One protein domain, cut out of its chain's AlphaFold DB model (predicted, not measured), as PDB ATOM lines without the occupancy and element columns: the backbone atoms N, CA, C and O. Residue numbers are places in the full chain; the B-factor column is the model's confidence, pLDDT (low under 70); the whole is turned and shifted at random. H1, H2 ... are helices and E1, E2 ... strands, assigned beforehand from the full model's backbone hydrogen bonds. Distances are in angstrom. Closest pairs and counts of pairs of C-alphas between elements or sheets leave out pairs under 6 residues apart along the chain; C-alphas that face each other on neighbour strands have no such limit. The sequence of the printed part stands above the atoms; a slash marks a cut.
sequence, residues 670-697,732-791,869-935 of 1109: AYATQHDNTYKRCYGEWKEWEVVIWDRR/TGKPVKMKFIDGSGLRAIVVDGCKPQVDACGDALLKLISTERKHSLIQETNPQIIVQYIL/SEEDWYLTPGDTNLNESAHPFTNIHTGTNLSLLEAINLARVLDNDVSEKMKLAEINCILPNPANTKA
ATOM      1  N   ALA A 670     -12.179  28.953  -8.176       95.44
ATOM      2  CA  ALA A 670     -10.734  28.756  -8.144       95.44
ATOM      3  C   ALA A 670     -10.264  28.139  -6.814       95.44
ATOM      4  O   ALA A 670     -10.782  28.427  -5.740       95.44
ATOM      5  N   TYR A 671      -9.223  27.303  -6.873       95.19
ATOM      6  CA  TYR A 671      -8.522  26.834  -5.667       95.19
ATOM      7  C   TYR A 671      -7.396  27.776  -5.244       95.19
ATOM      8  O   TYR A 671      -7.100  27.874  -4.057       95.19
ATOM      9  N   ALA A 672      -6.771  28.473  -6.191       96.31
ATOM     10  CA  ALA A 672      -5.738  29.447  -5.893       96.31
ATOM     11  C   ALA A 672      -5.706  30.565  -6.931       96.31
ATOM     12  O   ALA A 672      -6.017  30.347  -8.104       96.31
ATOM     13  N   THR A 673      -5.266  31.738  -6.484       96.12
ATOM     14  CA  THR A 673      -4.899  32.875  -7.336       96.12
ATOM     15  C   THR A 673      -3.383  33.032  -7.361       96.12
ATOM     16  O   THR A 673      -2.756  32.974  -6.302       96.12
ATOM     17  N   GLN A 674      -2.811  33.278  -8.535       94.44
ATOM     18  CA  GLN A 674      -1.416  33.666  -8.730       94.44
ATOM     19  C   GLN A 674      -1.342  35.167  -9.021       94.44
ATOM     20  O   GLN A 674      -2.187  35.683  -9.756       94.44
ATOM     21  N   HIS A 675      -0.350  35.849  -8.446       91.94
ATOM     22  CA  HIS A 675      -0.162  37.297  -8.585       91.94
ATOM     23  C   HIS A 675       1.306  37.633  -8.856       91.94
ATOM     24  O   HIS A 675       2.186  37.123  -8.164       91.94
ATOM     25  N   ASP A 676       1.552  38.470  -9.863       85.12
ATOM     26  CA  ASP A 676       2.882  38.825 -10.381       85.12
ATOM     27  C   ASP A 676       2.852  40.245 -10.987       85.12
ATOM     28  O   ASP A 676       1.795  40.724 -11.426       85.12
ATOM     29  N   ASN A 677       4.002  40.923 -10.974       86.31
ATOM     30  CA  ASN A 677       4.188  42.317 -11.370       86.31
ATOM     31  C   ASN A 677       4.806  42.384 -12.779       86.31
ATOM     32  O   ASN A 677       5.991  42.091 -12.960       86.31
ATOM     33  N   THR A 678       4.079  42.904 -13.773       82.25
ATOM     34  CA  THR A 678       4.672  43.208 -15.085       82.25
ATOM     35  C   THR A 678       5.142  44.662 -15.178       82.25
ATOM     36  O   THR A 678       4.363  45.612 -15.277       82.25
ATOM     37  N   TYR A 679       6.466  44.829 -15.194       85.12
ATOM     38  CA  TYR A 679       7.152  46.121 -15.353       85.12
ATOM     39  C   TYR A 679       7.321  46.554 -16.817       85.12
ATOM     40  O   TYR A 679       7.711  47.682 -17.089       85.12
ATOM     41  N   LYS A 680       7.079  45.655 -17.783       86.12
ATOM     42  CA  LYS A 680       7.368  45.913 -19.208       86.12
ATOM     43  C   LYS A 680       6.212  46.575 -19.954       86.12
ATOM     44  O   LYS A 680       6.421  47.126 -21.034       86.12
ATOM     45  N   ARG A 681       4.984  46.463 -19.444       86.69
ATOM     46  CA  ARG A 681       3.792  46.780 -20.238       86.69
ATOM     47  C   ARG A 681       3.420  48.260 -20.209       86.69
ATOM     48  O   ARG A 681       3.133  48.817 -21.265       86.69
ATOM     49  N   CYS A 682       3.469  48.893 -19.039       89.62
ATOM     50  CA  CYS A 682       3.199  50.322 -18.870       89.62
ATOM     51  C   CYS A 682       4.503  51.136 -18.864       89.62
ATOM     52  O   CYS A 682       5.514  50.690 -18.334       89.62
ATOM     53  N   TYR A 683       4.469  52.338 -19.435       86.12
ATOM     54  CA  TYR A 683       5.559  53.312 -19.371       86.12
ATOM     55  C   TYR A 683       5.487  54.162 -18.090       86.12
ATOM     56  O   TYR A 683       4.406  54.571 -17.652       86.12
ATOM     57  N   GLY A 684       6.653  54.514 -17.542       87.50
ATOM     58  CA  GLY A 684       6.790  55.455 -16.431       87.50
ATOM     59  C   GLY A 684       6.602  54.810 -15.056       87.50
ATOM     60  O   GLY A 684       7.122  53.733 -14.789       87.50
ATOM     61  N   GLU A 685       5.894  55.490 -14.150       89.56
ATOM     62  CA  GLU A 685       5.768  55.054 -12.748       89.56
ATOM     63  C   GLU A 685       4.802  53.876 -12.521       89.56
ATOM     64  O   GLU A 685       4.779  53.323 -11.420       89.56
ATOM     65  N   TRP A 686       4.014  53.492 -13.527       93.19
ATOM     66  CA  TRP A 686       2.929  52.514 -13.412       93.19
ATOM     67  C   TRP A 686       3.408  51.070 -13.564       93.19
ATOM     68  O   TRP A 686       4.068  50.726 -14.541       93.19
ATOM     69  N   LYS A 687       2.997  50.212 -12.630       92.12
ATOM     70  CA  LYS A 687       3.162  48.758 -12.675       92.12
ATOM     71  C   LYS A 687       1.791  48.121 -12.831       92.12
ATOM     72  O   LYS A 687       0.823  48.604 -12.242       92.12
ATOM     73  N   GLU A 688       1.716  47.050 -13.609       93.56
ATOM     74  CA  GLU A 688       0.516  46.221 -13.704       93.56
ATOM     75  C   GLU A 688       0.698  44.931 -12.903       93.56
ATOM     76  O   GLU A 688       1.750  44.297 -12.936       93.56
ATOM     77  N   TRP A 689      -0.366  44.555 -12.212       91.81
ATOM     78  CA  TRP A 689      -0.567  43.287 -11.535       91.81
ATOM     79  C   TRP A 689      -1.537  42.434 -12.336       91.81
ATOM     80  O   TRP A 689      -2.671  42.864 -12.548       91.81
ATOM     81  N   GLU A 690      -1.134  41.229 -12.738       92.88
ATOM     82  CA  GLU A 690      -2.061  40.243 -13.305       92.88
ATOM     83  C   GLU A 690      -2.512  39.264 -12.213       92.88
ATOM     84  O   GLU A 690      -1.688  38.592 -11.586       92.88
ATOM     85  N   VAL A 691      -3.832  39.166 -12.007       95.50
ATOM     86  CA  VAL A 691      -4.442  38.139 -11.154       95.50
ATOM     87  C   VAL A 691      -4.881  36.976 -12.030       95.50
ATOM     88  O   VAL A 691      -5.803  37.112 -12.841       95.50
ATOM     89  N   VAL A 692      -4.238  35.823 -11.862       95.94
ATOM     90  CA  VAL A 692      -4.437  34.643 -12.713       95.94
ATOM     91  C   VAL A 692      -4.922  33.443 -11.908       95.94
ATOM     92  O   VAL A 692      -4.456  33.181 -10.800       95.94
ATOM     93  N   ILE A 693      -5.847  32.680 -12.487       95.44
ATOM     94  CA  ILE A 693      -6.344  31.410 -11.944       95.44
ATOM     95  C   ILE A 693      -6.175  30.271 -12.955       95.44
ATOM     96  O   ILE A 693      -5.981  30.486 -14.157       95.44
ATOM     97  N   TRP A 694      -6.326  29.041 -12.463       92.94
ATOM     98  CA  TRP A 694      -6.644  27.894 -13.307       92.94
ATOM     99  C   TRP A 694      -8.156  27.672 -13.344       92.94
ATOM    100  O   TRP A 694      -8.750  27.292 -12.331       92.94
ATOM    101  N   ASP A 695      -8.773  27.858 -14.508       92.50
ATOM    102  CA  ASP A 695     -10.154  27.448 -14.726       92.50
ATOM    103  C   ASP A 695     -10.206  25.922 -14.861       92.50
ATOM    104  O   ASP A 695      -9.665  25.331 -15.800       92.50
ATOM    105  N   ARG A 696     -10.831  25.264 -13.883       88.81
ATOM    106  CA  ARG A 696     -10.913  23.798 -13.825       88.81
ATOM    107  C   ARG A 696     -11.978  23.214 -14.755       88.81
ATOM    108  O   ARG A 696     -11.874  22.036 -15.072       88.81
ATOM    109  N   ARG A 697     -12.968  24.007 -15.189       87.69
ATOM    110  CA  ARG A 697     -14.072  23.561 -16.059       87.69
ATOM    111  C   ARG A 697     -13.628  23.504 -17.520       87.69
ATOM    112  O   ARG A 697     -13.840  22.497 -18.180       87.69
ATOM    113  N   THR A 732     -19.541  40.921  -9.212       95.62
ATOM    114  CA  THR A 732     -20.071  39.544  -9.319       95.62
ATOM    115  C   THR A 732     -21.246  39.256  -8.379       95.62
ATOM    116  O   THR A 732     -21.835  38.177  -8.451       95.62
ATOM    117  N   GLY A 733     -21.570  40.185  -7.473       95.38
ATOM    118  CA  GLY A 733     -22.592  40.020  -6.435       95.38
ATOM    119  C   GLY A 733     -22.222  39.014  -5.338       95.38
ATOM    120  O   GLY A 733     -23.083  38.642  -4.544       95.38
ATOM    121  N   LYS A 734     -20.974  38.528  -5.309       95.38
ATOM    122  CA  LYS A 734     -20.499  37.496  -4.379       95.38
ATOM    123  C   LYS A 734     -19.123  37.874  -3.821       95.38
ATOM    124  O   LYS A 734     -18.224  38.153  -4.619       95.38
ATOM    125  N   PRO A 735     -18.912  37.849  -2.494       95.38
ATOM    126  CA  PRO A 735     -17.601  38.112  -1.916       95.38
ATOM    127  C   PRO A 735     -16.595  37.028  -2.300       95.38
ATOM    128  O   PRO A 735     -16.937  35.846  -2.384       95.38
ATOM    129  N   VAL A 736     -15.327  37.419  -2.451       96.25
ATOM    130  CA  VAL A 736     -14.222  36.450  -2.473       96.25
ATOM    131  C   VAL A 736     -14.169  35.766  -1.107       96.25
ATOM    132  O   VAL A 736     -14.128  36.433  -0.071       96.25
ATOM    133  N   LYS A 737     -14.188  34.431  -1.116       95.94
ATOM    134  CA  LYS A 737     -14.088  33.598   0.085       95.94
ATOM    135  C   LYS A 737     -12.717  32.946   0.199       95.94
ATOM    136  O   LYS A 737     -12.126  32.554  -0.810       95.94
ATOM    137  N   MET A 738     -12.254  32.772   1.428       96.06
ATOM    138  CA  MET A 738     -11.015  32.086   1.779       96.06
ATOM    139  C   MET A 738     -11.374  30.865   2.625       96.06
ATOM    140  O   MET A 738     -12.007  31.005   3.669       96.06
ATOM    141  N   LYS A 739     -10.943  29.659   2.231       96.06
ATOM    142  CA  LYS A 739     -11.386  28.400   2.866       96.06
ATOM    143  C   LYS A 739     -11.134  28.373   4.380       96.06
ATOM    144  O   LYS A 739     -11.961  27.853   5.121       96.06
ATOM    145  N   PHE A 740     -10.034  28.969   4.839       95.38
ATOM    146  CA  PHE A 740      -9.674  29.029   6.259       95.38
ATOM    147  C   PHE A 740     -10.482  30.055   7.087       95.38
ATOM    148  O   PHE A 740     -10.456  29.983   8.311       95.38
ATOM    149  N   ILE A 741     -11.196  30.987   6.440       94.94
ATOM    150  CA  ILE A 741     -12.075  31.987   7.079       94.94
ATOM    151  C   ILE A 741     -13.544  31.567   6.942       94.94
ATOM    152  O   ILE A 741     -14.274  31.556   7.929       94.94
ATOM    153  N   ASP A 742     -13.961  31.214   5.721       94.12
ATOM    154  CA  ASP A 742     -15.357  31.018   5.303       94.12
ATOM    155  C   ASP A 742     -15.752  29.533   5.115       94.12
ATOM    156  O   ASP A 742     -16.829  29.230   4.590       94.12
ATOM    157  N   GLY A 743     -14.850  28.587   5.406       93.69
ATOM    158  CA  GLY A 743     -15.026  27.142   5.173       93.69
ATOM    159  C   GLY A 743     -15.022  26.712   3.696       93.69
ATOM    160  O   GLY A 743     -15.052  25.522   3.388       93.69
ATOM    161  N   SER A 744     -14.982  27.666   2.764       93.62
ATOM    162  CA  SER A 744     -15.091  27.466   1.314       93.62
ATOM    163  C   SER A 744     -14.336  28.560   0.544       93.62
ATOM    164  O   SER A 744     -13.977  29.583   1.119       93.62
ATOM    165  N   GLY A 745     -14.089  28.357  -0.754       95.19
ATOM    166  CA  GLY A 745     -13.382  29.319  -1.610       95.19
ATOM    167  C   GLY A 745     -11.881  29.043  -1.749       95.19
ATOM    168  O   GLY A 745     -11.456  27.884  -1.796       95.19
ATOM    169  N   LEU A 746     -11.081  30.109  -1.842       97.44
ATOM    170  CA  LEU A 746      -9.647  30.041  -2.126       97.44
ATOM    171  C   LEU A 746      -8.888  29.274  -1.036       97.44
ATOM    172  O   LEU A 746      -9.002  29.570   0.154       97.44
ATOM    173  N   ARG A 747      -8.082  28.305  -1.474       97.44
ATOM    174  CA  ARG A 747      -7.194  27.468  -0.655       97.44
ATOM    175  C   ARG A 747      -5.785  28.063  -0.547       97.44
ATOM    176  O   ARG A 747      -5.134  27.868   0.470       97.44
ATOM    177  N   ALA A 748      -5.324  28.790  -1.574       97.00
ATOM    178  CA  ALA A 748      -4.043  29.501  -1.538       97.00
ATOM    179  C   ALA A 748      -4.012  30.818  -2.341       97.00
ATOM    180  O   ALA A 748      -4.716  30.993  -3.336       97.00
ATOM    181  N   ILE A 749      -3.114  31.718  -1.943       96.69
ATOM    182  CA  ILE A 749      -2.670  32.900  -2.685       96.69
ATOM    183  C   ILE A 749      -1.175  32.708  -2.960       96.69
ATOM    184  O   ILE A 749      -0.381  32.628  -2.022       96.69
ATOM    185  N   VAL A 750      -0.796  32.602  -4.235       95.19
ATOM    186  CA  VAL A 750       0.589  32.346  -4.658       95.19
ATOM    187  C   VAL A 750       1.228  33.636  -5.161       95.19
ATOM    188  O   VAL A 750       0.655  34.323  -6.009       95.19
ATOM    189  N   VAL A 751       2.407  33.956  -4.631       93.31
ATOM    190  CA  VAL A 751       3.135  35.208  -4.886       93.31
ATOM    191  C   VAL A 751       4.645  34.984  -4.970       93.31
ATOM    192  O   VAL A 751       5.167  33.977  -4.502       93.31
ATOM    193  N   ASP A 752       5.378  35.977  -5.459       88.00
ATOM    194  CA  ASP A 752       6.847  35.974  -5.526       88.00
ATOM    195  C   ASP A 752       7.570  36.196  -4.183       88.00
ATOM    196  O   ASP A 752       8.808  36.166  -4.112       88.00
ATOM    197  N   GLY A 753       6.813  36.424  -3.107       84.38
ATOM    198  CA  GLY A 753       7.338  36.626  -1.755       84.38
ATOM    199  C   GLY A 753       7.971  38.006  -1.552       84.38
ATOM    200  O   GLY A 753       9.002  38.124  -0.889       84.38
ATOM    201  N   CYS A 754       7.395  39.054  -2.150       89.31
ATOM    202  CA  CYS A 754       7.759  40.444  -1.866       89.31
ATOM    203  C   CYS A 754       7.258  40.829  -0.460       89.31
ATOM    204  O   CYS A 754       6.069  40.707  -0.166       89.31
ATOM    205  N   LYS A 755       8.145  41.301   0.431       92.38
ATOM    206  CA  LYS A 755       7.772  41.569   1.833       92.38
ATOM    207  C   LYS A 755       6.631  42.593   1.976       92.38
ATOM    208  O   LYS A 755       5.638  42.251   2.618       92.38
ATOM    209  N   PRO A 756       6.678  43.785   1.344       94.31
ATOM    210  CA  PRO A 756       5.554  44.724   1.360       94.31
ATOM    211  C   PRO A 756       4.221  44.147   0.852       94.31
ATOM    212  O   PRO A 756       3.181  44.485   1.408       94.31
ATOM    213  N   GLN A 757       4.244  43.283  -0.170       95.00
ATOM    214  CA  GLN A 757       3.059  42.632  -0.754       95.00
ATOM    215  C   GLN A 757       2.413  41.642   0.221       95.00
ATOM    216  O   GLN A 757       1.186  41.614   0.349       95.00
ATOM    217  N   VAL A 758       3.233  40.830   0.893       95.94
ATOM    218  CA  VAL A 758       2.770  39.792   1.821       95.94
ATOM    219  C   VAL A 758       2.325  40.386   3.150       95.94
ATOM    220  O   VAL A 758       1.228  40.078   3.610       95.94
ATOM    221  N   ASP A 759       3.128  41.275   3.737       96.06
ATOM    222  CA  ASP A 759       2.783  41.938   4.996       96.06
ATOM    223  C   ASP A 759       1.435  42.680   4.867       96.06
ATOM    224  O   ASP A 759       0.591  42.609   5.758       96.06
ATOM    225  N   ALA A 760       1.192  43.306   3.709       96.75
ATOM    226  CA  ALA A 760      -0.070  43.957   3.371       96.75
ATOM    227  C   ALA A 760      -1.238  43.001   3.075       96.75
ATOM    228  O   ALA A 760      -2.394  43.376   3.262       96.75
ATOM    229  N   CYS A 761      -0.962  41.781   2.599       97.50
ATOM    230  CA  CYS A 761      -1.979  40.734   2.478       97.50
ATOM    231  C   CYS A 761      -2.492  40.350   3.873       97.50
ATOM    232  O   CYS A 761      -3.696  40.227   4.078       97.50
ATOM    233  N   GLY A 762      -1.589  40.266   4.857       97.31
ATOM    234  CA  GLY A 762      -1.944  40.059   6.259       97.31
ATOM    235  C   GLY A 762      -2.839  41.162   6.812       97.31
ATOM    236  O   GLY A 762      -3.902  40.869   7.352       97.31
ATOM    237  N   ASP A 763      -2.458  42.425   6.604       97.31
ATOM    238  CA  ASP A 763      -3.274  43.578   7.010       97.31
ATOM    239  C   ASP A 763      -4.675  43.540   6.369       97.31
ATOM    240  O   ASP A 763      -5.685  43.742   7.046       97.31
ATOM    241  N   ALA A 764      -4.752  43.220   5.072       96.75
ATOM    242  CA  ALA A 764      -6.008  43.105   4.339       96.75
ATOM    243  C   ALA A 764      -6.896  41.949   4.843       96.75
ATOM    244  O   ALA A 764      -8.109  42.126   4.950       96.75
ATOM    245  N   LEU A 765      -6.317  40.793   5.191       96.62
ATOM    246  CA  LEU A 765      -7.047  39.650   5.762       96.62
ATOM    247  C   LEU A 765      -7.605  39.966   7.157       96.62
ATOM    248  O   LEU A 765      -8.766  39.666   7.429       96.62
ATOM    249  N   LEU A 766      -6.827  40.614   8.031       95.31
ATOM    250  CA  LEU A 766      -7.314  41.037   9.353       95.31
ATOM    251  C   LEU A 766      -8.443  42.064   9.246       95.31
ATOM    252  O   LEU A 766      -9.420  42.014   9.998       95.31
ATOM    253  N   LYS A 767      -8.329  42.985   8.287       93.62
ATOM    254  CA  LYS A 767      -9.380  43.952   7.976       93.62
ATOM    255  C   LYS A 767     -10.652  43.236   7.528       93.62
ATOM    256  O   LYS A 767     -11.674  43.417   8.174       93.62
ATOM    257  N   LEU A 768     -10.562  42.333   6.548       91.50
ATOM    258  CA  LEU A 768     -11.682  41.508   6.074       91.50
ATOM    259  C   LEU A 768     -12.381  40.746   7.217       91.50
ATOM    260  O   LEU A 768     -13.611  40.751   7.308       91.50
ATOM    261  N   ILE A 769     -11.608  40.133   8.121       91.62
ATOM    262  CA  ILE A 769     -12.143  39.422   9.291       91.62
ATOM    263  C   ILE A 769     -12.890  40.381  10.224       91.62
ATOM    264  O   ILE A 769     -14.052  40.140  10.558       91.62
ATOM    265  N   SER A 770     -12.247  41.482  10.618       87.00
ATOM    266  CA  SER A 770     -12.797  42.431  11.592       87.00
ATOM    267  C   SER A 770     -13.992  43.241  11.073       87.00
ATOM    268  O   SER A 770     -14.897  43.538  11.855       87.00
ATOM    269  N   THR A 771     -14.035  43.582   9.780       83.56
ATOM    270  CA  THR A 771     -15.125  44.383   9.199       83.56
ATOM    271  C   THR A 771     -16.289  43.537   8.695       83.56
ATOM    272  O   THR A 771     -17.440  43.922   8.899       83.56
ATOM    273  N   GLU A 772     -16.025  42.390   8.061       79.94
ATOM    274  CA  GLU A 772     -17.040  41.668   7.280       79.94
ATOM    275  C   GLU A 772     -17.252  40.198   7.676       79.94
ATOM    276  O   GLU A 772     -18.297  39.639   7.341       79.94
ATOM    277  N   ARG A 773     -16.314  39.538   8.371       84.62
ATOM    278  CA  ARG A 773     -16.421  38.103   8.725       84.62
ATOM    279  C   ARG A 773     -16.457  37.881  10.237       84.62
ATOM    280  O   ARG A 773     -15.643  37.161  10.807       84.62
ATOM    281  N   LYS A 774     -17.491  38.431  10.884       76.69
ATOM    282  CA  LYS A 774     -17.763  38.280  12.332       76.69
ATOM    283  C   LYS A 774     -17.890  36.824  12.816       76.69
ATOM    284  O   LYS A 774     -17.734  36.571  14.005       76.69
ATOM    285  N   HIS A 775     -18.160  35.884  11.908       80.44
ATOM    286  CA  HIS A 775     -18.224  34.439  12.166       80.44
ATOM    287  C   HIS A 775     -17.061  33.665  11.512       80.44
ATOM    288  O   HIS A 775     -17.226  32.508  11.135       80.44
ATOM    289  N   SER A 776     -15.903  34.313  11.343       86.88
ATOM    290  CA  SER A 776     -14.658  33.685  10.884       86.88
ATOM    291  C   SER A 776     -14.347  32.411  11.677       86.88
ATOM    292  O   SER A 776     -14.415  32.408  12.908       86.88
ATOM    293  N   LEU A 777     -13.928  31.354  10.975       87.81
ATOM    294  CA  LEU A 777     -13.452  30.103  11.581       87.81
ATOM    295  C   LEU A 777     -12.160  30.273  12.406       87.81
ATOM    296  O   LEU A 777     -11.752  29.350  13.109       87.81
ATOM    297  N   ILE A 778     -11.516  31.443  12.333       88.62
ATOM    298  CA  ILE A 778     -10.281  31.772  13.044       88.62
ATOM    299  C   ILE A 778     -10.334  33.151  13.718       88.62
ATOM    300  O   ILE A 778     -10.876  34.110  13.166       88.62
ATOM    301  N   GLN A 779      -9.706  33.254  14.895       84.81
ATOM    302  CA  GLN A 779      -9.520  34.486  15.675       84.81
ATOM    303  C   GLN A 779      -8.025  34.836  15.811       84.81
ATOM    304  O   GLN A 779      -7.473  34.883  16.905       84.81
ATOM    305  N   GLU A 780      -7.352  35.032  14.680       91.31
ATOM    306  CA  GLU A 780      -5.948  35.456  14.617       91.31
ATOM    307  C   GLU A 780      -5.877  36.973  14.382       91.31
ATOM    308  O   GLU A 780      -6.680  37.525  13.630       91.31
ATOM    309  N   THR A 781      -4.929  37.648  15.038       92.00
ATOM    310  CA  THR A 781      -4.799  39.118  15.049       92.00
ATOM    311  C   THR A 781      -3.427  39.614  14.594       92.00
ATOM    312  O   THR A 781      -3.247  40.818  14.415       92.00
ATOM    313  N   ASN A 782      -2.458  38.721  14.364       94.75
ATOM    314  CA  ASN A 782      -1.141  39.075  13.842       94.75
ATOM    315  C   ASN A 782      -1.100  38.935  12.300       94.75
ATOM    316  O   ASN A 782      -1.286  37.827  11.781       94.75
ATOM    317  N   PRO A 783      -0.790  40.007  11.538       94.88
ATOM    318  CA  PRO A 783      -0.759  39.956  10.075       94.88
ATOM    319  C   PRO A 783       0.352  39.044   9.528       94.88
ATOM    320  O   PRO A 783       0.233  38.538   8.417       94.88
ATOM    321  N   GLN A 784       1.417  38.784  10.297       95.25
ATOM    322  CA  GLN A 784       2.479  37.835   9.929       95.25
ATOM    323  C   GLN A 784       2.065  36.367  10.112       95.25
ATOM    324  O   GLN A 784       2.694  35.477   9.538       95.25
ATOM    325  N   ILE A 785       1.014  36.106  10.896       96.25
ATOM    326  CA  ILE A 785       0.533  34.755  11.196       96.25
ATOM    327  C   ILE A 785      -0.719  34.416  10.379       96.25
ATOM    328  O   ILE A 785      -0.811  33.306   9.858       96.25
ATOM    329  N   ILE A 786      -1.650  35.360  10.189       96.38
ATOM    330  CA  ILE A 786      -2.879  35.133   9.405       96.38
ATOM    331  C   ILE A 786      -2.573  34.693   7.962       96.38
ATOM    332  O   ILE A 786      -3.231  33.802   7.429       96.38
ATOM    333  N   VAL A 787      -1.520  35.246   7.345       97.12
ATOM    334  CA  VAL A 787      -1.098  34.870   5.986       97.12
ATOM    335  C   VAL A 787      -0.638  33.417   5.891       97.12
ATOM    336  O   VAL A 787      -0.743  32.827   4.824       97.12
ATOM    337  N   GLN A 788      -0.181  32.800   6.983       97.12
ATOM    338  CA  GLN A 788       0.338  31.425   6.976       97.12
ATOM    339  C   GLN A 788      -0.753  30.379   6.701       97.12
ATOM    340  O   GLN A 788      -0.427  29.234   6.403       97.12
ATOM    341  N   TYR A 789      -2.032  30.763   6.786       97.12
ATOM    342  CA  TYR A 789      -3.188  29.919   6.470       97.12
ATOM    343  C   TYR A 789      -3.581  29.919   4.982       97.12
ATOM    344  O   TYR A 789      -4.480  29.174   4.598       97.12
ATOM    345  N   ILE A 790      -2.952  30.753   4.139       96.88
ATOM    346  CA  ILE A 790      -3.319  30.875   2.714       96.88
ATOM    347  C   ILE A 790      -2.153  31.217   1.774       96.88
ATOM    348  O   ILE A 790      -2.216  30.927   0.583       96.88
ATOM    349  N   LEU A 791      -1.079  31.837   2.248       96.50
ATOM    350  CA  LEU A 791      -0.004  32.324   1.393       96.50
ATOM    351  C   LEU A 791       1.003  31.224   1.041       96.50
ATOM    352  O   LEU A 791       1.523  30.537   1.920       96.50
ATOM    353  N   SER A 869      -3.732  23.562   5.270       95.25
ATOM    354  CA  SER A 869      -3.896  22.114   5.475       95.25
ATOM    355  C   SER A 869      -3.079  21.304   4.459       95.25
ATOM    356  O   SER A 869      -2.881  21.746   3.327       95.25
ATOM    357  N   GLU A 870      -2.635  20.099   4.824       94.38
ATOM    358  CA  GLU A 870      -1.843  19.235   3.932       94.38
ATOM    359  C   GLU A 870      -2.553  18.979   2.586       94.38
ATOM    360  O   GLU A 870      -1.953  19.116   1.519       94.38
ATOM    361  N   GLU A 871      -3.863  18.706   2.620       93.81
ATOM    362  CA  GLU A 871      -4.692  18.526   1.420       93.81
ATOM    363  C   GLU A 871      -4.701  19.792   0.542       93.81
ATOM    364  O   GLU A 871      -4.497  19.723  -0.671       93.81
ATOM    365  N   ASP A 872      -4.890  20.970   1.146       95.25
ATOM    366  CA  ASP A 872      -4.911  22.251   0.430       95.25
ATOM    367  C   ASP A 872      -3.533  22.632  -0.134       95.25
ATOM    368  O   ASP A 872      -3.446  23.211  -1.221       95.25
ATOM    369  N   TRP A 873      -2.451  22.263   0.554       94.44
ATOM    370  CA  TRP A 873      -1.081  22.465   0.091       94.44
ATOM    371  C   TRP A 873      -0.773  21.632  -1.162       94.44
ATOM    372  O   TRP A 873      -0.184  22.147  -2.114       94.44
ATOM    373  N   TYR A 874      -1.215  20.373  -1.215       91.00
ATOM    374  CA  TYR A 874      -1.024  19.520  -2.394       91.00
ATOM    375  C   TYR A 874      -2.013  19.804  -3.538       91.00
ATOM    376  O   TYR A 874      -1.675  19.590  -4.704       91.00
ATOM    377  N   LEU A 875      -3.210  20.325  -3.246       89.00
ATOM    378  CA  LEU A 875      -4.205  20.705  -4.262       89.00
ATOM    379  C   LEU A 875      -3.994  22.100  -4.869       89.00
ATOM    380  O   LEU A 875      -4.701  22.472  -5.810       89.00
ATOM    381  N   THR A 876      -3.031  22.871  -4.364       90.69
ATOM    382  CA  THR A 876      -2.659  24.189  -4.898       90.69
ATOM    383  C   THR A 876      -1.261  24.160  -5.533       90.69
ATOM    384  O   THR A 876      -0.427  23.332  -5.161       90.69
ATOM    385  N   PRO A 877      -0.971  25.029  -6.519       86.06
ATOM    386  CA  PRO A 877       0.358  25.112  -7.116       86.06
ATOM    387  C   PRO A 877       1.362  25.766  -6.155       86.06
ATOM    388  O   PRO A 877       1.028  26.721  -5.455       86.06
ATOM    389  N   GLY A 878       2.604  25.275  -6.162       83.62
ATOM    390  CA  GLY A 878       3.735  25.880  -5.443       83.62
ATOM    391  C   GLY A 878       4.549  26.877  -6.279       83.62
ATOM    392  O   GLY A 878       5.558  27.387  -5.804       83.62
ATOM    393  N   ASP A 879       4.144  27.136  -7.522       82.00
ATOM    394  CA  ASP A 879       4.853  27.987  -8.477       82.00
ATOM    395  C   ASP A 879       3.907  28.958  -9.201       82.00
ATOM    396  O   ASP A 879       2.691  28.751  -9.233       82.00
ATOM    397  N   THR A 880       4.472  30.015  -9.790       78.62
ATOM    398  CA  THR A 880       3.759  31.028 -10.583       78.62
ATOM    399  C   THR A 880       3.820  30.767 -12.096       78.62
ATOM    400  O   THR A 880       3.659  31.697 -12.883       78.62
ATOM    401  N   ASN A 881       3.991  29.512 -12.551       78.69
ATOM    402  CA  ASN A 881       4.099  29.192 -13.988       78.69
ATOM    403  C   ASN A 881       2.903  29.689 -14.826       78.69
ATOM    404  O   ASN A 881       3.046  29.915 -16.032       78.69
ATOM    405  N   LEU A 882       1.711  29.847 -14.230       79.44
ATOM    406  CA  LEU A 882       0.572  30.417 -14.950       79.44
ATOM    407  C   LEU A 882       0.802  31.906 -15.228       79.44
ATOM    408  O   LEU A 882       0.588  32.318 -16.364       79.44
ATOM    409  N   ASN A 883       1.305  32.681 -14.262       78.06
ATOM    410  CA  ASN A 883       1.653  34.089 -14.480       78.06
ATOM    411  C   ASN A 883       2.892  34.271 -15.369       78.06
ATOM    412  O   ASN A 883       2.831  35.034 -16.333       78.06
ATOM    413  N   GLU A 884       3.950  33.475 -15.171       77.88
ATOM    414  CA  GLU A 884       5.141  33.506 -16.042       77.88
ATOM    415  C   GLU A 884       4.806  33.240 -17.520       77.88
ATOM    416  O   GLU A 884       5.503  33.714 -18.415       77.88
ATOM    417  N   SER A 885       3.724  32.503 -17.792       80.50
ATOM    418  CA  SER A 885       3.214  32.255 -19.146       80.50
ATOM    419  C   SER A 885       2.068  33.192 -19.567       80.50
ATOM    420  O   SER A 885       1.726  33.227 -20.753       80.50
ATOM    421  N   ALA A 886       1.473  33.954 -18.641       80.56
ATOM    422  CA  ALA A 886       0.494  35.005 -18.926       80.56
ATOM    423  C   ALA A 886       1.183  36.278 -19.421       80.56
ATOM    424  O   ALA A 886       0.810  36.795 -20.474       80.56
ATOM    425  N   HIS A 887       2.252  36.718 -18.750       82.88
ATOM    426  CA  HIS A 887       2.969  37.939 -19.116       82.88
ATOM    427  C   HIS A 887       3.466  37.945 -20.581       82.88
ATOM    428  O   HIS A 887       3.188  38.919 -21.286       82.88
ATOM    429  N   PRO A 888       4.134  36.898 -21.121       84.62
ATOM    430  CA  PRO A 888       4.519  36.855 -22.532       84.62
ATOM    431  C   PRO A 888       3.309  36.860 -23.469       84.62
ATOM    432  O   PRO A 888       3.331  37.555 -24.478       84.62
ATOM    433  N   PHE A 889       2.235  36.148 -23.115       86.25
ATOM    434  CA  PHE A 889       1.002  36.109 -23.902       86.25
ATOM    435  C   PHE A 889       0.358  37.503 -24.002       86.25
ATOM    436  O   PHE A 889       0.117  37.980 -25.112       86.25
ATOM    437  N   THR A 890       0.168  38.197 -22.875       86.56
ATOM    438  CA  THR A 890      -0.319  39.586 -22.837       86.56
ATOM    439  C   THR A 890       0.596  40.517 -23.645       86.56
ATOM    440  O   THR A 890       0.106  41.316 -24.448       86.56
ATOM    441  N   ASN A 891       1.921  40.402 -23.489       86.62
ATOM    442  CA  ASN A 891       2.897  41.239 -24.196       86.62
ATOM    443  C   ASN A 891       2.893  41.009 -25.719       86.62
ATOM    444  O   ASN A 891       3.023  41.973 -26.468       86.62
ATOM    445  N   ILE A 892       2.708  39.771 -26.194       85.50
ATOM    446  CA  ILE A 892       2.607  39.452 -27.631       85.50
ATOM    447  C   ILE A 892       1.346  40.076 -28.244       85.50
ATOM    448  O   ILE A 892       1.417  40.687 -29.308       85.50
ATOM    449  N   HIS A 893       0.201  39.975 -27.561       83.31
ATOM    450  CA  HIS A 893      -1.083  40.452 -28.091       83.31
ATOM    451  C   HIS A 893      -1.279  41.967 -27.955       83.31
ATOM    452  O   HIS A 893      -1.994  42.572 -28.754       83.31
ATOM    453  N   THR A 894      -0.671  42.597 -26.943       85.19
ATOM    454  CA  THR A 894      -0.909  44.019 -26.633       85.19
ATOM    455  C   THR A 894       0.310  44.923 -26.799       85.19
ATOM    456  O   THR A 894       0.145  46.127 -26.986       85.19
ATOM    457  N   GLY A 895       1.520  44.367 -26.838       84.44
ATOM    458  CA  GLY A 895       2.769  45.124 -26.861       84.44
ATOM    459  C   GLY A 895       3.243  45.553 -25.471       84.44
ATOM    460  O   GLY A 895       2.672  45.193 -24.442       84.44
ATOM    461  N   THR A 896       4.326  46.324 -25.458       88.75
ATOM    462  CA  THR A 896       5.031  46.799 -24.259       88.75
ATOM    463  C   THR A 896       5.271  48.308 -24.329       88.75
ATOM    464  O   THR A 896       5.122  48.917 -25.390       88.75
ATOM    465  N   ASN A 897       5.659  48.913 -23.201       86.88
ATOM    466  CA  ASN A 897       5.977  50.340 -23.079       86.88
ATOM    467  C   ASN A 897       4.835  51.291 -23.514       86.88
ATOM    468  O   ASN A 897       5.048  52.280 -24.219       86.88
ATOM    469  N   LEU A 898       3.605  50.962 -23.116       87.69
ATOM    470  CA  LEU A 898       2.367  51.661 -23.467       87.69
ATOM    471  C   LEU A 898       2.041  52.763 -22.451       87.69
ATOM    472  O   LEU A 898       2.379  52.646 -21.273       87.69
ATOM    473  N   SER A 899       1.319  53.812 -22.858       89.62
ATOM    474  CA  SER A 899       0.726  54.720 -21.866       89.62
ATOM    475  C   SER A 899      -0.460  54.059 -21.145       89.62
ATOM    476  O   SER A 899      -1.049  53.101 -21.644       89.62
ATOM    477  N   LEU A 900      -0.804  54.548 -19.952       93.25
ATOM    478  CA  LEU A 900      -1.723  53.877 -19.025       93.25
ATOM    479  C   LEU A 900      -3.095  53.538 -19.638       93.25
ATOM    480  O   LEU A 900      -3.547  52.398 -19.549       93.25
ATOM    481  N   LEU A 901      -3.746  54.505 -20.291       91.88
ATOM    482  CA  LEU A 901      -5.047  54.283 -20.930       91.88
ATOM    483  C   LEU A 901      -4.936  53.358 -22.152       91.88
ATOM    484  O   LEU A 901      -5.844  52.571 -22.409       91.88
ATOM    485  N   GLU A 902      -3.818  53.402 -22.883       88.25
ATOM    486  CA  GLU A 902      -3.565  52.476 -23.993       88.25
ATOM    487  C   GLU A 902      -3.417  51.040 -23.475       88.25
ATOM    488  O   GLU A 902      -4.057  50.142 -24.017       88.25
ATOM    489  N   ALA A 903      -2.654  50.823 -22.397       92.12
ATOM    490  CA  ALA A 903      -2.503  49.516 -21.757       92.12
ATOM    491  C   ALA A 903      -3.853  48.945 -21.292       92.12
ATOM    492  O   ALA A 903      -4.171  47.800 -21.614       92.12
ATOM    493  N   ILE A 904      -4.676  49.762 -20.622       94.94
ATOM    494  CA  ILE A 904      -6.028  49.395 -20.173       94.94
ATOM    495  C   ILE A 904      -6.946  49.060 -21.358       94.94
ATOM    496  O   ILE A 904      -7.615  48.030 -21.347       94.94
ATOM    497  N   ASN A 905      -6.970  49.886 -22.407       91.62
ATOM    498  CA  ASN A 905      -7.825  49.647 -23.575       91.62
ATOM    499  C   ASN A 905      -7.390  48.409 -24.376       91.62
ATOM    500  O   ASN A 905      -8.229  47.696 -24.924       91.62
ATOM    501  N   LEU A 906      -6.089  48.126 -24.435       89.56
ATOM    502  CA  LEU A 906      -5.555  46.927 -25.079       89.56
ATOM    503  C   LEU A 906      -5.837  45.662 -24.258       89.56
ATOM    504  O   LEU A 906      -6.194  44.634 -24.830       89.56
ATOM    505  N   ALA A 907      -5.734  45.752 -22.930       94.00
ATOM    506  CA  ALA A 907      -6.166  44.707 -22.009       94.00
ATOM    507  C   ALA A 907      -7.662  44.400 -22.154       94.00
ATOM    508  O   ALA A 907      -8.031  43.241 -22.307       94.00
ATOM    509  N   ARG A 908      -8.505  45.441 -22.215       94.69
ATOM    510  CA  ARG A 908      -9.953  45.321 -22.414       94.69
ATOM    511  C   ARG A 908     -10.301  44.490 -23.642       94.69
ATOM    512  O   ARG A 908     -11.196  43.663 -23.549       94.69
ATOM    513  N   VAL A 909      -9.637  44.707 -24.778       92.94
ATOM    514  CA  VAL A 909      -9.904  43.918 -25.995       92.94
ATOM    515  C   VAL A 909      -9.514  42.456 -25.774       92.94
ATOM    516  O   VAL A 909     -10.367  41.586 -25.901       92.94
ATOM    517  N   LEU A 910      -8.276  42.191 -25.341       94.44
ATOM    518  CA  LEU A 910      -7.786  40.826 -25.118       94.44
ATOM    519  C   LEU A 910      -8.649  40.035 -24.121       94.44
ATOM    520  O   LEU A 910      -8.979  38.875 -24.360       94.44
ATOM    521  N   ASP A 911      -9.019  40.655 -23.003       96.50
ATOM    522  CA  ASP A 911      -9.786  39.997 -21.949       96.50
ATOM    523  C   ASP A 911     -11.260  39.783 -22.374       96.50
ATOM    524  O   ASP A 911     -11.879  38.798 -21.964       96.50
ATOM    525  N   ASN A 912     -11.828  40.639 -23.240       95.75
ATOM    526  CA  ASN A 912     -13.142  40.381 -23.848       95.75
ATOM    527  C   ASN A 912     -13.077  39.237 -24.870       95.75
ATOM    528  O   ASN A 912     -13.899  38.330 -24.773       95.75
ATOM    529  N   ASP A 913     -12.070  39.194 -25.750       95.25
ATOM    530  CA  ASP A 913     -11.872  38.079 -26.692       95.25
ATOM    531  C   ASP A 913     -11.764  36.732 -25.949       95.25
ATOM    532  O   ASP A 913     -12.330  35.721 -26.370       95.25
ATOM    533  N   VAL A 914     -11.057  36.703 -24.810       95.19
ATOM    534  CA  VAL A 914     -10.979  35.523 -23.929       95.19
ATOM    535  C   VAL A 914     -12.344  35.210 -23.307       95.19
ATOM    536  O   VAL A 914     -12.753  34.048 -23.305       95.19
ATOM    537  N   SER A 915     -13.082  36.217 -22.825       96.19
ATOM    538  CA  SER A 915     -14.434  36.023 -22.288       96.19
ATOM    539  C   SER A 915     -15.406  35.451 -23.318       96.19
ATOM    540  O   SER A 915     -16.209  34.592 -22.955       96.19
ATOM    541  N   GLU A 916     -15.376  35.921 -24.562       95.75
ATOM    542  CA  GLU A 916     -16.257  35.446 -25.631       95.75
ATOM    543  C   GLU A 916     -15.892  34.022 -26.046       95.75
ATOM    544  O   GLU A 916     -16.766  33.156 -26.071       95.75
ATOM    545  N   LYS A 917     -14.599  33.731 -26.241       94.38
ATOM    546  CA  LYS A 917     -14.111  32.370 -26.520       94.38
ATOM    547  C   LYS A 917     -14.503  31.380 -25.422       94.38
ATOM    548  O   LYS A 917     -14.951  30.284 -25.739       94.38
ATOM    549  N   MET A 918     -14.399  31.761 -24.146       94.88
ATOM    550  CA  MET A 918     -14.836  30.914 -23.028       94.88
ATOM    551  C   MET A 918     -16.354  30.691 -23.010       94.88
ATOM    552  O   MET A 918     -16.787  29.562 -22.796       94.88
ATOM    553  N   LYS A 919     -17.169  31.727 -23.251       94.44
ATOM    554  CA  LYS A 919     -18.636  31.588 -23.335       94.44
ATOM    555  C   LYS A 919     -19.042  30.674 -24.491       94.44
ATOM    556  O   LYS A 919     -19.857  29.780 -24.301       94.44
ATOM    557  N   LEU A 920     -18.444  30.859 -25.670       94.12
ATOM    558  CA  LEU A 920     -18.680  30.013 -26.840       94.12
ATOM    559  C   LEU A 920     -18.216  28.570 -26.608       94.12
ATOM    560  O   LEU A 920     -18.888  27.647 -27.055       94.12
ATOM    561  N   ALA A 921     -17.110  28.361 -25.890       92.75
ATOM    562  CA  ALA A 921     -16.661  27.032 -25.491       92.75
ATOM    563  C   ALA A 921     -17.681  26.340 -24.567       92.75
ATOM    564  O   ALA A 921     -18.060  25.202 -24.833       92.75
ATOM    565  N   GLU A 922     -18.195  27.033 -23.541       92.69
ATOM    566  CA  GLU A 922     -19.228  26.477 -22.652       92.69
ATOM    567  C   GLU A 922     -20.559  26.220 -23.383       92.69
ATOM    568  O   GLU A 922     -21.123  25.139 -23.226       92.69
ATOM    569  N   ILE A 923     -21.031  27.146 -24.229       94.12
ATOM    570  CA  ILE A 923     -22.278  26.994 -25.011       94.12
ATOM    571  C   ILE A 923     -22.191  25.808 -25.979       94.12
ATOM    572  O   ILE A 923     -23.097  24.980 -26.029       94.12
ATOM    573  N   ASN A 924     -21.092  25.698 -26.730       93.75
ATOM    574  CA  ASN A 924     -20.901  24.625 -27.710       93.75
ATOM    575  C   ASN A 924     -20.397  23.311 -27.079       93.75
ATOM    576  O   ASN A 924     -20.099  22.365 -27.804       93.75
ATOM    577  N   CYS A 925     -20.271  23.244 -25.746       90.38
ATOM    578  CA  CYS A 925     -19.703  22.109 -25.006       90.38
ATOM    579  C   CYS A 925     -18.281  21.699 -25.461       90.38
ATOM    580  O   CYS A 925     -17.879  20.543 -25.322       90.38
ATOM    581  N   ILE A 926     -17.504  22.647 -25.993       87.75
ATOM    582  CA  ILE A 926     -16.134  22.433 -26.466       87.75
ATOM    583  C   ILE A 926     -15.164  22.655 -25.304       87.75
ATOM    584  O   ILE A 926     -15.138  23.722 -24.697       87.75
ATOM    585  N   LEU A 927     -14.295  21.678 -25.045       87.88
ATOM    586  CA  LEU A 927     -13.124  21.862 -24.190       87.88
ATOM    587  C   LEU A 927     -11.962  22.381 -25.062       87.88
ATOM    588  O   LEU A 927     -11.476  21.606 -25.885       87.88
ATOM    589  N   PRO A 928     -11.495  23.644 -24.934       83.56
ATOM    590  CA  PRO A 928     -10.585  24.252 -25.918       83.56
ATOM    591  C   PRO A 928      -9.232  23.552 -26.062       83.56
ATOM    592  O   PRO A 928      -8.597  23.634 -27.108       83.56
ATOM    593  N   ASN A 929      -8.780  22.868 -25.009       82.62
ATOM    594  CA  ASN A 929      -7.629  21.980 -25.075       82.62
ATOM    595  C   ASN A 929      -7.920  20.705 -24.263       82.62
ATOM    596  O   ASN A 929      -7.705  20.687 -23.043       82.62
ATOM    597  N   PRO A 930      -8.452  19.645 -24.906       81.19
ATOM    598  CA  PRO A 930      -8.811  18.414 -24.213       81.19
ATOM    599  C   PRO A 930      -7.571  17.632 -23.762       81.19
ATOM    600  O   PRO A 930      -7.606  17.027 -22.696       81.19
ATOM    601  N   ALA A 931      -6.458  17.737 -24.499       81.69
ATOM    602  CA  ALA A 931      -5.181  17.071 -24.221       81.69
ATOM    603  C   ALA A 931      -4.282  17.842 -23.224       81.69
ATOM    604  O   ALA A 931      -3.049  17.799 -23.274       81.69
ATOM    605  N   ASN A 932      -4.904  18.610 -22.328       82.44
ATOM    606  CA  ASN A 932      -4.236  19.438 -21.325       82.44
ATOM    607  C   ASN A 932      -4.568  18.986 -19.900       82.44
ATOM    608  O   ASN A 932      -4.513  19.796 -18.977       82.44
ATOM    609  N   THR A 933      -5.024  17.752 -19.677       83.69
ATOM    610  CA  THR A 933      -5.416  17.253 -18.345       83.69
ATOM    611  C   THR A 933      -4.243  17.276 -17.354       83.69
ATOM    612  O   THR A 933      -3.083  17.436 -17.734       83.69
ATOM    613  N   LYS A 934      -4.511  17.094 -16.051       81.75
ATOM    614  CA  LYS A 934      -3.453  17.034 -15.020       81.75
ATOM    615  C   LYS A 934      -2.361  16.016 -15.382       81.75
ATOM    616  O   LYS A 934      -1.187  16.359 -15.306       81.75
ATOM    617  N   ALA A 935      -2.745  14.821 -15.838       79.38
ATOM    618  CA  ALA A 935      -1.811  13.759 -16.210       79.38
ATOM    619  C   ALA A 935      -0.947  14.119 -17.432       79.38
ATOM    620  O   ALA A 935       0.252  13.843 -17.442       79.38
TER     621      ALA A 935
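AT A GLANCE: This is residues 670 to 697, 732 to 791 and 869 to 935 of the 1109 residues of an uncharacterized protein of Panaeolus cyanescens (UniProt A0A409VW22). A narrow three-stranded sheet stands between two groups of helices: H5 crosses one face with long H6 beyond it, while H2 and H3 lie beyond edge strand E3, with short H1 by H3 and short H4 by E3. The printed part has 155 residues, class mixed, with six named helices and three named strands in the order E1 E2 H1 E3 H2 H3 H4 H5 H6; the mixed sheet runs E2 E1 E3. It is only just compact, close to loose, with a radius of gyration of the C-alphas of 17.7 A and spans of 45 by 43 by 31 A.

IN THESE COORDINATES: Find C-alpha 672 at (-5.738, 29.447, -5.893), where E1 begins, running to 678; E2 is residues 687 to 695, 25.2 A, and E3 748 to 751. H1 is 739 to 742, H2 755 to 772, 25.4 A, H3 783 to 789, H4 870 to 875, and H5 881 to 894, 20.1 A. H6, 900 to 923, 34.4 A, ends at (-22.278, 26.994, -25.011).

HOW THE PARTS SIT: The hairpin E1 and E2 is antiparallel; look for N 674 and O 692, 2.8 A, within hydrogen-bond range. E1 and E3 are parallel, with N 750 and O 673 at 2.9 A. H5 is on one face, making two layers, a sheet and a helix over it, at a height over the sheet of 7.9 A. H5 touches H6, closest C-alphas Thr 894 and Leu 906, 5.7 A. H2 touches H3 about perpendicular, at 83 degrees, closest C-alphas Gly 762 and Pro 783, 4.0 A. H3 and H4 only graze the sheet. H2, H4 and H6 have every O i to N i+4 pair within range, H5 8 of 10, H3 0 of 3 but 2 of 4 O i to N i+3.

THE WHOLE: C-alphas 697 and 732 are 18.4 A apart across one cut, 791 and 869 11.7 A across the other. Of the links printed whole, none is long. No printed residue is under 70.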